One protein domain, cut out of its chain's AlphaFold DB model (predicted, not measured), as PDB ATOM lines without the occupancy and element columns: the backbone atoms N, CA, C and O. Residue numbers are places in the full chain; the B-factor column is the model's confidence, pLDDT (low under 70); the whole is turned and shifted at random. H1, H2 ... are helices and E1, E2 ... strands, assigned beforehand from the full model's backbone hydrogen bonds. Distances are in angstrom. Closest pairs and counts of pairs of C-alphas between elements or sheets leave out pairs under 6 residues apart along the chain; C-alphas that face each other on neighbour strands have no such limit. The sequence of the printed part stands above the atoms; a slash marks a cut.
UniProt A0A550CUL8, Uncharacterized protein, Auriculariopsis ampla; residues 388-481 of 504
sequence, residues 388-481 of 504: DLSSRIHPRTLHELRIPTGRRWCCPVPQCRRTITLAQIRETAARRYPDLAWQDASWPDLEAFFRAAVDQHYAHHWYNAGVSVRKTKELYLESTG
ATOM      1  N   ASP A 388     182.615 104.115 141.510       61.91
ATOM      2  CA  ASP A 388     182.749 104.909 140.293       61.91
ATOM      3  C   ASP A 388     181.820 104.405 139.188       61.91
ATOM      4  O   ASP A 388     181.179 105.212 138.511       61.91
ATOM      5  N   LEU A 389     181.653 103.088 139.043       55.22
ATOM      6  CA  LEU A 389     180.688 102.515 138.100       55.22
ATOM      7  C   LEU A 389     179.249 102.819 138.527       55.22
ATOM      8  O   LEU A 389     178.434 103.235 137.705       55.22
ATOM      9  N   SER A 390     178.956 102.697 139.821       55.28
ATOM     10  CA  SER A 390     177.646 102.994 140.411       55.28
ATOM     11  C   SER A 390     177.241 104.455 140.214       55.28
ATOM     12  O   SER A 390     176.070 104.738 139.981       55.28
ATOM     13  N   SER A 391     178.205 105.384 140.231       61.19
ATOM     14  CA  SER A 391     177.970 106.805 139.939       61.19
ATOM     15  C   SER A 391     177.670 107.098 138.459       61.19
ATOM     16  O   SER A 391     177.038 108.108 138.144       61.19
ATOM     17  N   ARG A 392     178.090 106.207 137.548       63.12
ATOM     18  CA  ARG A 392     177.848 106.301 136.096       63.12
ATOM     19  C   ARG A 392     176.557 105.608 135.669       63.12
ATOM     20  O   ARG A 392     176.012 105.926 134.611       63.12
ATOM     21  N   ILE A 393     176.056 104.668 136.468       61.53
ATOM     22  CA  ILE A 393     174.771 104.018 136.225       61.53
ATOM     23  C   ILE A 393     173.666 104.993 136.624       61.53
ATOM     24  O   ILE A 393     173.509 105.374 137.780       61.53
ATOM     25  N   HIS A 394     172.874 105.403 135.637       69.31
ATOM     26  CA  HIS A 394     171.769 106.325 135.846       69.31
ATOM     27  C   HIS A 394     170.824 105.802 136.964       69.31
ATOM     28  O   HIS A 394     170.404 104.649 136.883       69.31
ATOM     29  N   PRO A 395     170.405 106.605 137.967       66.44
ATOM     30  CA  PRO A 395     169.688 106.117 139.160       66.44
ATOM     31  C   PRO A 395     168.433 105.281 138.878       66.44
ATOM     32  O   PRO A 395     168.063 104.396 139.643       66.44
ATOM     33  N   ARG A 396     167.780 105.541 137.743       66.19
ATOM     34  CA  ARG A 396     166.641 104.751 137.271       66.19
ATOM     35  C   ARG A 396     166.954 103.263 137.067       66.19
ATOM     36  O   ARG A 396     166.072 102.438 137.255       66.19
ATOM     37  N   THR A 397     168.168 102.923 136.653       67.62
ATOM     38  CA  THR A 397     168.563 101.537 136.379       67.62
ATOM     39  C   THR A 397     168.756 100.733 137.668       67.62
ATOM     40  O   THR A 397     168.711  99.512 137.628       67.62
ATOM     41  N   LEU A 398     168.956 101.417 138.801       63.06
ATOM     42  CA  LEU A 398     169.231 100.812 140.109       63.06
ATOM     43  C   LEU A 398     168.017 100.810 141.042       63.06
ATOM     44  O   LEU A 398     167.972 100.038 141.998       63.06
ATOM     45  N   HIS A 399     167.030 101.670 140.790       67.06
ATOM     46  CA  HIS A 399     165.873 101.821 141.661       67.06
ATOM     47  C   HIS A 399     164.580 101.520 140.916       67.06
ATOM     48  O   HIS A 399     164.179 102.246 140.001       67.06
ATOM     49  N   GLU A 400     163.886 100.479 141.374       72.00
ATOM     50  CA  GLU A 400     162.498 100.245 141.002       72.00
ATOM     51  C   GLU A 400     161.662 101.487 141.340       72.00
ATOM     52  O   GLU A 400     161.806 102.093 142.410       72.00
ATOM     53  N   LEU A 401     160.793 101.894 140.411       74.38
ATOM     54  CA  LEU A 401     159.948 103.063 140.599       74.38
ATOM     55  C   LEU A 401     158.891 102.774 141.671       74.38
ATOM     56  O   LEU A 401     157.789 102.320 141.374       74.38
ATOM     57  N   ARG A 402     159.216 103.079 142.926       76.81
ATOM     58  CA  ARG A 402     158.248 103.079 144.022       76.81
ATOM     59  C   ARG A 402     157.497 104.400 144.015       76.81
ATOM     60  O   ARG A 402     158.100 105.456 144.211       76.81
ATOM     61  N   ILE A 403     156.188 104.350 143.778       72.75
ATOM     62  CA  ILE A 403     155.318 105.521 143.913       72.75
ATOM     63  C   ILE A 403     155.233 105.846 145.408       72.75
ATOM     64  O   ILE A 403     154.707 105.031 146.168       72.75
ATOM     65  N   PRO A 404     155.758 106.997 145.871       73.38
ATOM     66  CA  PRO A 404     155.751 107.307 147.293       73.38
ATOM     67  C   PRO A 404     154.313 107.432 147.794       73.38
ATOM     68  O   PRO A 404     153.463 108.019 147.119       73.38
ATOM     69  N   THR A 405     154.049 106.948 149.007       72.38
ATOM     70  CA  THR A 405     152.738 107.047 149.678       72.38
ATOM     71  C   THR A 405     152.214 108.489 149.743       72.38
ATOM     72  O   THR A 405     151.008 108.715 149.693       72.38
ATOM     73  N   GLY A 406     153.115 109.478 149.731       71.44
ATOM     74  CA  GLY A 406     152.803 110.909 149.641       71.44
ATOM     75  C   GLY A 406     152.370 111.423 148.260       71.44
ATOM     76  O   GLY A 406     152.244 112.636 148.097       71.44
ATOM     77  N   ARG A 407     152.161 110.558 147.252       79.94
ATOM     78  CA  ARG A 407     151.633 110.921 145.914       79.94
ATOM     79  C   ARG A 407     152.458 111.979 145.158       79.94
ATOM     80  O   ARG A 407     151.970 112.633 144.230       79.94
ATOM     81  N   ARG A 408     153.720 112.135 145.558       89.56
ATOM     82  CA  ARG A 408     154.713 113.062 145.015       89.56
ATOM     83  C   ARG A 408     156.006 112.299 144.799       89.56
ATOM     84  O   ARG A 408     156.551 111.735 145.738       89.56
ATOM     85  N   TRP A 409     156.504 112.329 143.576       91.25
ATOM     86  CA  TRP A 409     157.808 111.803 143.208       91.25
ATOM     87  C   TRP A 409     158.774 112.960 142.973       91.25
ATOM     88  O   TRP A 409     158.411 113.969 142.363       91.25
ATOM     89  N   CYS A 410     159.994 112.822 143.478       91.25
ATOM     90  CA  CYS A 410     161.084 113.764 143.251       91.25
ATOM     91  C   CYS A 410     162.173 113.038 142.467       91.25
ATOM     92  O   CYS A 410     162.467 111.879 142.763       91.25
ATOM     93  N   CYS A 411     162.751 113.703 141.468       89.56
ATOM     94  CA  CYS A 411     163.811 113.095 140.679       89.56
ATOM     95  C   CYS A 411     165.040 112.804 141.561       89.56
ATOM     96  O   CYS A 411     165.509 113.716 142.241       89.56
ATOM     97  N   PRO A 412     165.579 111.569 141.556       87.62
ATOM     98  CA  PRO A 412     166.769 111.229 142.335       87.62
ATOM     99  C   PRO A 412     168.077 111.661 141.657       87.62
ATOM    100  O   PRO A 412     169.140 111.523 142.251       87.62
ATOM    101  N   VAL A 413     168.029 112.151 140.410       84.06
ATOM    102  CA  VAL A 413     169.223 112.632 139.704       84.06
ATOM    103  C   VAL A 413     169.734 113.891 140.412       84.06
ATOM    104  O   VAL A 413     168.960 114.846 140.558       84.06
ATOM    105  N   PRO A 414     171.014 113.930 140.836       82.69
ATOM    106  CA  PRO A 414     171.595 115.112 141.458       82.69
ATOM    107  C   PRO A 414     171.344 116.356 140.604       82.69
ATOM    108  O   PRO A 414     171.417 116.299 139.381       82.69
ATOM    109  N   GLN A 415     171.031 117.482 141.249       86.31
ATOM    110  CA  GLN A 415     170.726 118.770 140.601       86.31
ATOM    111  C   GLN A 415     169.378 118.838 139.854       86.31
ATOM    112  O   GLN A 415     168.924 119.936 139.522       86.31
ATOM    113  N   CYS A 416     168.662 117.724 139.664       88.81
ATOM    114  CA  CYS A 416     167.321 117.763 139.094       88.81
ATOM    115  C   CYS A 416     166.266 118.077 140.163       88.81
ATOM    116  O   CYS A 416     165.877 117.228 140.958       88.81
ATOM    117  N   ARG A 417     165.721 119.297 140.140       93.56
ATOM    118  CA  ARG A 417     164.648 119.718 141.064       93.56
ATOM    119  C   ARG A 417     163.240 119.321 140.599       93.56
ATOM    120  O   ARG A 417     162.253 119.826 141.134       93.56
ATOM    121  N   ARG A 418     163.110 118.462 139.578       91.81
ATOM    122  CA  ARG A 418     161.801 118.098 139.019       91.81
ATOM    123  C   ARG A 418     161.011 117.278 140.035       91.81
ATOM    124  O   ARG A 418     161.471 116.251 140.531       91.81
ATOM    125  N   THR A 419     159.784 117.715 140.277       92.38
ATOM    126  CA  THR A 419     158.807 117.001 141.095       92.38
ATOM    127  C   THR A 419     157.581 116.692 140.257       92.38
ATOM    128  O   THR A 419     157.107 117.565 139.531       92.38
ATOM    129  N   ILE A 420     157.065 115.472 140.367       90.38
ATOM    130  CA  ILE A 420     155.830 115.037 139.716       90.38
ATOM    131  C   ILE A 420     154.841 114.682 140.819       90.38
ATOM    132  O   ILE A 420     155.085 113.788 141.627       90.38
ATOM    133  N   THR A 421     153.732 115.407 140.876       90.88
ATOM    134  CA  THR A 421     152.639 115.138 141.819       90.88
ATOM    135  C   THR A 421     151.445 114.548 141.083       90.88
ATOM    136  O   THR A 421     151.187 114.891 139.931       90.88
ATOM    137  N   LEU A 422     150.667 113.696 141.751       82.88
ATOM    138  CA  LEU A 422     149.442 113.151 141.155       82.88
ATOM    139  C   LEU A 422     148.425 114.235 140.763       82.88
ATOM    140  O   LEU A 422     147.704 114.061 139.785       82.88
ATOM    141  N   ALA A 423     148.404 115.369 141.470       84.06
ATOM    142  CA  ALA A 423     147.576 116.520 141.110       84.06
ATOM    143  C   ALA A 423     147.950 117.085 139.727       84.06
ATOM    144  O   ALA A 423     147.077 117.263 138.880       84.06
ATOM    145  N   GLN A 424     149.249 117.269 139.461       84.31
ATOM    146  CA  GLN A 424     149.744 117.731 138.157       84.31
ATOM    147  C   GLN A 424     149.429 116.742 137.033       84.31
ATOM    148  O   GLN A 424     149.132 117.155 135.913       84.31
ATOM    149  N   ILE A 425     149.479 115.437 137.312       82.69
ATOM    150  CA  ILE A 425     149.139 114.419 136.312       82.69
ATOM    151  C   ILE A 425     147.660 114.474 135.971       82.69
ATOM    152  O   ILE A 425     147.338 114.491 134.789       82.69
ATOM    153  N   ARG A 426     146.772 114.566 136.970       80.94
ATOM    154  CA  ARG A 426     145.331 114.720 136.728       80.94
ATOM    155  C   ARG A 426     145.042 115.931 135.853       80.94
ATOM    156  O   ARG A 426     144.300 115.813 134.888       80.94
ATOM    157  N   GLU A 427     145.677 117.063 136.138       81.31
ATOM    158  CA  GLU A 427     145.505 118.278 135.342       81.31
ATOM    159  C   GLU A 427     146.031 118.116 133.906       81.31
ATOM    160  O   GLU A 427     145.343 118.443 132.939       81.31
ATOM    161  N   THR A 428     147.236 117.563 133.743       76.06
ATOM    162  CA  THR A 428     147.860 117.377 132.423       76.06
ATOM    163  C   THR A 428     147.102 116.348 131.583       76.06
ATOM    164  O   THR A 428     146.936 116.519 130.373       76.06
ATOM    165  N   ALA A 429     146.621 115.280 132.213       74.81
ATOM    166  CA  ALA A 429     145.904 114.208 131.550       74.81
ATOM    167  C   ALA A 429     144.462 114.612 131.207       74.81
ATOM    168  O   ALA A 429     144.026 114.326 130.094       74.81
ATOM    169  N   ALA A 430     143.786 115.392 132.062       76.69
ATOM    170  CA  ALA A 430     142.495 116.012 131.751       76.69
ATOM    171  C   ALA A 430     142.565 116.937 130.531       76.69
ATOM    172  O   ALA A 430     141.674 116.910 129.686       76.69
ATOM    173  N   ARG A 431     143.655 117.701 130.374       76.44
ATOM    174  CA  ARG A 431     143.875 118.518 129.166       76.44
ATOM    175  C   ARG A 431     144.123 117.674 127.914       76.44
ATOM    176  O   ARG A 431     143.739 118.075 126.820       76.44
ATOM    177  N   ARG A 432     144.804 116.531 128.049       72.12
ATOM    178  CA  ARG A 432     145.200 115.679 126.911       72.12
ATOM    179  C   ARG A 432     144.096 114.713 126.472       72.12
ATOM    180  O   ARG A 432     144.051 114.358 125.296       72.12
ATOM    181  N   TYR A 433     143.228 114.323 127.400       75.06
ATOM    182  CA  TYR A 433     142.119 113.397 127.197       75.06
ATOM    183  C   TYR A 433     140.869 113.919 127.929       75.06
ATOM    184  O   TYR A 433     140.563 113.451 129.030       75.06
ATOM    185  N   PRO A 434     140.164 114.906 127.348       74.75
ATOM    186  CA  PRO A 434     139.010 115.542 127.987       74.75
ATOM    187  C   PRO A 434     137.809 114.597 128.145       74.75
ATOM    188  O   PRO A 434     136.981 114.817 129.022       74.75
ATOM    189  N   ASP A 435     137.742 113.528 127.345       71.81
ATOM    190  CA  ASP A 435     136.633 112.563 127.347       71.81
ATOM    191  C   ASP A 435     136.730 111.515 128.476       71.81
ATOM    192  O   ASP A 435     135.810 110.726 128.682       71.81
ATOM    193  N   LEU A 436     137.851 111.476 129.206       71.25
ATOM    194  CA  LEU A 436     138.047 110.584 130.349       71.25
ATOM    195  C   LEU A 436     137.582 111.278 131.637       71.25
ATOM    196  O   LEU A 436     138.047 112.366 131.974       71.25
ATOM    197  N   ALA A 437     136.690 110.634 132.392       75.38
ATOM    198  CA  ALA A 437     136.242 111.114 133.698       75.38
ATOM    199  C   ALA A 437     137.349 110.930 134.757       75.38
ATOM    200  O   ALA A 437     137.347 109.990 135.547       75.38
ATOM    201  N   TRP A 438     138.331 111.837 134.780       74.75
ATOM    202  CA  TRP A 438     139.510 111.769 135.663       74.75
ATOM    203  C   TRP A 438     139.203 111.830 137.161       74.75
ATOM    204  O   TRP A 438     140.056 111.473 137.979       74.75
ATOM    205  N   GLN A 439     138.008 112.299 137.521       73.56
ATOM    206  CA  GLN A 439     137.530 112.293 138.903       73.56
ATOM    207  C   GLN A 439     137.293 110.860 139.407       73.56
ATOM    208  O   GLN A 439     137.558 110.597 140.579       73.56
ATOM    209  N   ASP A 440     136.959 109.940 138.496       78.94
ATOM    210  CA  ASP A 440     136.619 108.540 138.779       78.94
ATOM    211  C   ASP A 440     137.707 107.550 138.330       78.94
ATOM    212  O   ASP A 440     137.527 106.335 138.415       78.94
ATOM    213  N   ALA A 441     138.849 108.048 137.840       78.38
ATOM    214  CA  ALA A 441     139.941 107.197 137.378       78.38
ATOM    215  C   ALA A 441     140.448 106.292 138.511       78.38
ATOM    216  O   ALA A 441     140.784 106.764 139.606       78.38
ATOM    217  N   SER A 442     140.531 104.990 138.227       83.25
ATOM    218  CA  SER A 442     140.994 103.997 139.190       83.25
ATOM    219  C   SER A 442     142.467 104.233 139.554       83.25
ATOM    220  O   SER A 442     143.229 104.848 138.801       83.25
ATOM    221  N   TRP A 443     142.898 103.750 140.725       79.50
ATOM    222  CA  TRP A 443     144.306 103.860 141.121       79.50
ATOM    223  C   TRP A 443     145.276 103.233 140.100       79.50
ATOM    224  O   TRP A 443     146.251 103.906 139.770       79.50
ATOM    225  N   PRO A 444     145.012 102.036 139.535       82.44
ATOM    226  CA  PRO A 444     145.842 101.466 138.472       82.44
ATOM    227  C   PRO A 444     146.029 102.381 137.257       82.44
ATOM    228  O   PRO A 444     147.143 102.503 136.748       82.44
ATOM    229  N   ASP A 445     144.972 103.073 136.819       78.81
ATOM    230  CA  ASP A 445     145.063 103.994 135.682       78.81
ATOM    231  C   ASP A 445     145.953 105.193 136.033       78.81
ATOM    232  O   ASP A 445     146.877 105.542 135.295       78.81
ATOM    233  N   LEU A 446     145.725 105.798 137.203       80.56
ATOM    234  CA  LEU A 446     146.537 106.913 137.695       80.56
ATOM    235  C   LEU A 446     148.005 106.514 137.884       80.56
ATOM    236  O   LEU A 446     148.895 107.309 137.579       80.56
ATOM    237  N   GLU A 447     148.263 105.292 138.345       82.62
ATOM    238  CA  GLU A 447     149.599 104.714 138.465       82.62
ATOM    239  C   GLU A 447     150.273 104.550 137.098       82.62
ATOM    240  O   GLU A 447     151.415 104.985 136.946       82.62
ATOM    241  N   ALA A 448     149.585 104.023 136.083       81.56
ATOM    242  CA  ALA A 448     150.130 103.896 134.729       81.56
ATOM    243  C   ALA A 448     150.537 105.262 134.142       81.56
ATOM    244  O   ALA A 448     151.651 105.429 133.635       81.56
ATOM    245  N   PHE A 449     149.686 106.285 134.289       81.94
ATOM    246  CA  PHE A 449     150.022 107.654 133.873       81.94
ATOM    247  C   PHE A 449     151.183 108.246 134.678       81.94
ATOM    248  O   PHE A 449     152.033 108.947 134.120       81.94
ATOM    249  N   PHE A 450     151.248 107.948 135.975       84.94
ATOM    250  CA  PHE A 450     152.351 108.362 136.835       84.94
ATOM    251  C   PHE A 450     153.676 107.753 136.403       84.94
ATOM    252  O   PHE A 450     154.659 108.481 136.229       84.94
ATOM    253  N   ARG A 451     153.686 106.443 136.146       83.81
ATOM    254  CA  ARG A 451     154.842 105.730 135.606       83.81
ATOM    255  C   ARG A 451     155.268 106.342 134.280       83.81
ATOM    256  O   ARG A 451     156.422 106.737 134.177       83.81
ATOM    257  N   ALA A 452     154.339 106.552 133.343       83.25
ATOM    258  CA  ALA A 452     154.607 107.157 132.036       83.25
ATOM    259  C   ALA A 452     155.225 108.572 132.121       83.25
ATOM    260  O   ALA A 452     156.147 108.895 131.366       83.25
ATOM    261  N   ALA A 453     154.758 109.415 133.049       85.19
ATOM    262  CA  ALA A 453     155.288 110.766 133.252       85.19
ATOM    263  C   ALA A 453     156.714 110.756 133.828       85.19
ATOM    264  O   ALA A 453     157.585 111.494 133.354       85.19
ATOM    265  N   VAL A 454     156.974 109.896 134.818       87.69
ATOM    266  CA  VAL A 454     158.329 109.673 135.348       87.69
ATOM    267  C   VAL A 454     159.236 109.107 134.253       87.69
ATOM    268  O   VAL A 454     160.378 109.537 134.089       87.69
ATOM    269  N   ASP A 455     158.692 108.203 133.442       83.69
ATOM    270  CA  ASP A 455     159.347 107.578 132.306       83.69
ATOM    271  C   ASP A 455     159.880 108.583 131.292       83.69
ATOM    272  O   ASP A 455     161.035 108.530 130.863       83.69
ATOM    273  N   GLN A 456     159.002 109.502 130.905       83.94
ATOM    274  CA  GLN A 456     159.302 110.562 129.963       83.94
ATOM    275  C   GLN A 456     160.352 111.518 130.529       83.94
ATOM    276  O   GLN A 456     161.254 111.941 129.807       83.94
ATOM    277  N   HIS A 457     160.267 111.842 131.820       89.88
ATOM    278  CA  HIS A 457     161.256 112.700 132.458       89.88
ATOM    279  C   HIS A 457     162.646 112.049 132.491       89.88
ATOM    280  O   HIS A 457     163.640 112.708 132.202       89.88
ATOM    281  N   TYR A 458     162.732 110.747 132.754       85.50
ATOM    282  CA  TYR A 458     164.008 110.039 132.690       85.50
ATOM    283  C   TYR A 458     164.566 109.894 131.276       85.50
ATOM    284  O   TYR A 458     165.779 109.972 131.100       85.50
ATOM    285  N   ALA A 459     163.709 109.760 130.261       80.25
ATOM    286  CA  ALA A 459     164.158 109.809 128.872       80.25
ATOM    287  C   ALA A 459     164.862 111.135 128.535       80.25
ATOM    288  O   ALA A 459     165.815 111.138 127.761       80.25
ATOM    289  N   HIS A 460     164.446 112.241 129.160       82.25
ATOM    290  CA  HIS A 460     165.120 113.532 129.026       82.25
ATOM    291  C   HIS A 460     166.524 113.521 129.657       82.25
ATOM    292  O   HIS A 460     167.464 114.029 129.052       82.25
ATOM    293  N   HIS A 461     166.695 112.909 130.835       84.12
ATOM    294  CA  HIS A 461     168.020 112.760 131.456       84.12
ATOM    295  C   HIS A 461     168.962 111.912 130.610       84.12
ATOM    296  O   HIS A 461     170.102 112.304 130.386       84.12
ATOM    297  N   TRP A 462     168.472 110.788 130.085       80.88
ATOM    298  CA  TRP A 462     169.253 109.949 129.179       80.88
ATOM    299  C   TRP A 462     169.663 110.700 127.917       80.88
ATOM    300  O   TRP A 462     170.835 110.672 127.554       80.88
ATOM    301  N   TYR A 463     168.736 111.444 127.310       78.44
ATOM    302  CA  TYR A 463     169.035 112.273 126.147       78.44
ATOM    303  C   TYR A 463     170.132 113.310 126.437       78.44
ATOM    304  O   TYR A 463     171.098 113.399 125.681       78.44
ATOM    305  N   ASN A 464     170.040 114.034 127.559       78.94
ATOM    306  CA  ASN A 464     171.049 115.026 127.953       78.94
ATOM    307  C   ASN A 464     172.404 114.395 128.302       78.94
ATOM    308  O   ASN A 464     173.438 115.031 128.126       78.94
ATOM    309  N   ALA A 465     172.406 113.143 128.758       75.38
ATOM    310  CA  ALA A 465     173.619 112.367 128.996       75.38
ATOM    311  C   ALA A 465     174.209 111.748 127.710       75.38
ATOM    312  O   ALA A 465     175.165 110.981 127.787       75.38
ATOM    313  N   GLY A 466     173.637 112.028 126.531       76.12
ATOM    314  CA  GLY A 466     174.067 111.448 125.254       76.12
ATOM    315  C   GLY A 466     173.654 109.985 125.056       76.12
ATOM    316  O   GLY A 466     174.129 109.327 124.131       76.12
ATOM    317  N   VAL A 467     172.758 109.462 125.897       73.06
ATOM    318  CA  VAL A 467     172.258 108.086 125.839       73.06
ATOM    319  C   VAL A 467     170.954 108.041 125.042       73.06
ATOM    320  O   VAL A 467     169.919 108.573 125.444       73.06
ATOM    321  N   SER A 468     170.988 107.354 123.901       67.75
ATOM    322  CA  SER A 468     169.801 107.072 123.093       67.75
ATOM    323  C   SER A 468     169.060 105.859 123.650       67.75
ATOM    324  O   SER A 468     169.553 104.735 123.573       67.75
ATOM    325  N   VAL A 469     167.861 106.067 124.200       60.84
ATOM    326  CA  VAL A 469     167.008 104.962 124.661       60.84
ATOM    327  C   VAL A 469     166.034 104.561 123.568       60.84
ATOM    328  O   VAL A 469     165.074 105.271 123.264       60.84
ATOM    329  N   ARG A 470     166.261 103.376 122.997       60.12
ATOM    330  CA  ARG A 470     165.286 102.704 122.139       60.12
ATOM    331  C   ARG A 470     164.267 102.008 123.037       60.12
ATOM    332  O   ARG A 470     164.560 100.966 123.609       60.12
ATOM    333  N   LYS A 471     163.073 102.586 123.191       54.31
ATOM    334  CA  LYS A 471     161.963 101.879 123.844       54.31
ATOM    335  C   LYS A 471     161.459 100.786 122.899       54.31
ATOM    336  O   LYS A 471     160.877 101.102 121.863       54.31
ATOM    337  N   THR A 472     161.679  99.521 123.247       43.75
ATOM    338  CA  THR A 472     160.974  98.397 122.623       43.75
ATOM    339  C   THR A 472     159.491  98.453 123.003       43.75
ATOM    340  O   THR A 472     159.108  98.916 124.080       43.75
ATOM    341  N   LYS A 473     158.628  98.048 122.069       41.91
ATOM    342  CA  LYS A 473     157.164  98.201 122.130       41.91
ATOM    343  C   LYS A 473     156.524  97.477 123.330       41.91
ATOM    344  O   LYS A 473     155.488  97.922 123.819       41.91
ATOM    345  N   GLU A 474     157.161  96.414 123.816       41.56
ATOM    346  CA  GLU A 474     156.710  95.585 124.944       41.56
ATOM    347  C   GLU A 474     156.700  96.366 126.269       41.56
ATOM    348  O   GLU A 474     155.664  96.426 126.927       41.56
ATOM    349  N   LEU A 475     157.760  97.126 126.570       45.69
ATOM    350  CA  LEU A 475     157.834  97.977 127.768       45.69
ATOM    351  C   LEU A 475     156.762  99.086 127.793       45.69
ATOM    352  O   LEU A 475     156.340  99.530 128.859       45.69
ATOM    353  N   TYR A 476     156.302  99.558 126.627       43.84
ATOM    354  CA  TYR A 476     155.272 100.603 126.551       43.84
ATOM    355  C   TYR A 476     153.859 100.047 126.776       43.84
ATOM    356  O   TYR A 476     153.058 100.674 127.474       43.84
ATOM    357  N   LEU A 477     153.558  98.868 126.224       41.59
ATOM    358  CA  LEU A 477     152.269  98.194 126.411       41.59
ATOM    359  C   LEU A 477     152.097  97.697 127.852       41.59
ATOM    360  O   LEU A 477     151.022  97.886 128.419       41.59
ATOM    361  N   GLU A 478     153.161  97.185 128.477       45.28
ATOM    362  CA  GLU A 478     153.159  96.824 129.903       45.28
ATOM    363  C   GLU A 478     152.973  98.048 130.815       45.28
ATOM    364  O   GLU A 478     152.223  97.992 131.785       45.28
ATOM    365  N   SER A 479     153.590  99.191 130.482       42.44
ATOM    366  CA  SER A 479     153.500 100.406 131.312       42.44
ATOM    367  C   SER A 479     152.167 101.162 131.219       42.44
ATOM    368  O   SER A 479     151.855 101.943 132.115       42.44
ATOM    369  N   THR A 480     151.386 100.966 130.147       45.75
ATOM    370  CA  THR A 480     150.140 101.723 129.903       45.75
ATOM    371  C   THR A 480     148.865 100.913 130.129       45.75
ATOM    372  O   THR A 480     147.784 101.496 130.102       45.75
ATOM    373  N   GLY A 481     148.965  99.603 130.384       42.19
ATOM    374  CA  GLY A 481     147.881  98.732 130.863       42.19
ATOM    375  C   GLY A 481     146.723  98.473 129.891       42.19
ATOM    376  O   GLY A 481     146.155  97.386 129.914       42.19
TER     377      GLY A 481
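Overview. This is residues 388 to 481 of the 504 residues of an uncharacterized protein of Auriculariopsis ampla (UniProt A0A550CUL8). One long helix, H4, runs through the middle as a spine, with a small two-stranded hairpin, E1 and E2, along one side of it and the short helix H5 folded back over the other side. H3 follows the hairpin directly and crosses the first half of H4 almost at right angles, while the small helices H1 and H2 make a leading stretch toward the other end of H4, H1 lying farthest from the middle. The printed part has 94 residues, with five named helices and two named strands in the order H1 H2 E1 E2 H3 H4 H5; the sheet, E1 - E2, is antiparallel and the class is mostly helix. The whole is only just compact, close to loose, with a radius of gyration of the C-alphas of 14.4 A, and elongated, with spans of 47 by 30 by 20 A.

Arrangement. E1, residues 408 to 410, and E2, residues 419 to 421, form an antiparallel hairpin at 166 degrees between their directions. N 409 and O 420 are 2.8 A apart, within hydrogen-bond range, as are N 420 and O 409 at 2.8 A. The closest C-alphas of E2 and H4, residues 443 to 464, are those of Ile 420 and Val 454, 7.4 A apart. H3, residues 422 to 432, and H4 touch, about perpendicular at 87 degrees; their closest C-alphas are those of Ile 425 and Phe 450, 6.9 A apart, and H4 touches H3 with residues 446 to 453 alone. H5, residues 473 to 480, touches H4 at residues 448 to 452 alone, at a steep tilt of 48 degrees, opposite ways, with the C-alphas of Ala 448 and Thr 480 closest at 5.3 A. H2, residues 395 to 398, is close but not clearly touching H4, with the C-alphas of Arg 396 and Tyr 458 closest at 7.5 A. H1, residues 388 to 392, is apart from H2 and H4. Every O i to N i+4 pair is within hydrogen-bond range in H1, H3, H4 and H5; H2 is too short for such a pair.

Along the chain. E1 spans 6.6 A from first to last C-alpha and E2 6.5 A. H4 spans 31.8 A, from C-alpha 443 at (144.306, 103.860, 141.121) to C-alpha 464 at (171.049, 115.026, 127.953). H3 spans 15.1 A, H5 11.1 A, H1 6.6 A and H2 5.4 A. H1 begins at C-alpha 388, (182.749, 104.909, 140.293), and H5 ends at C-alpha 480, (150.140, 101.723, 129.903).

Size, cuts and confidence. The two C-alphas farthest apart are those of Asp 388 and Asp 435, at 48.5 A. The printed part has no cut, and no link between its named elements is long. Residues 431 to 437, of which 431 and 432 belong to H3, stand free. The mean pLDDT of the printed part is 74.0; residues 388 to 399 and 468 to 481 are under 70, and H5 has a mean of 44.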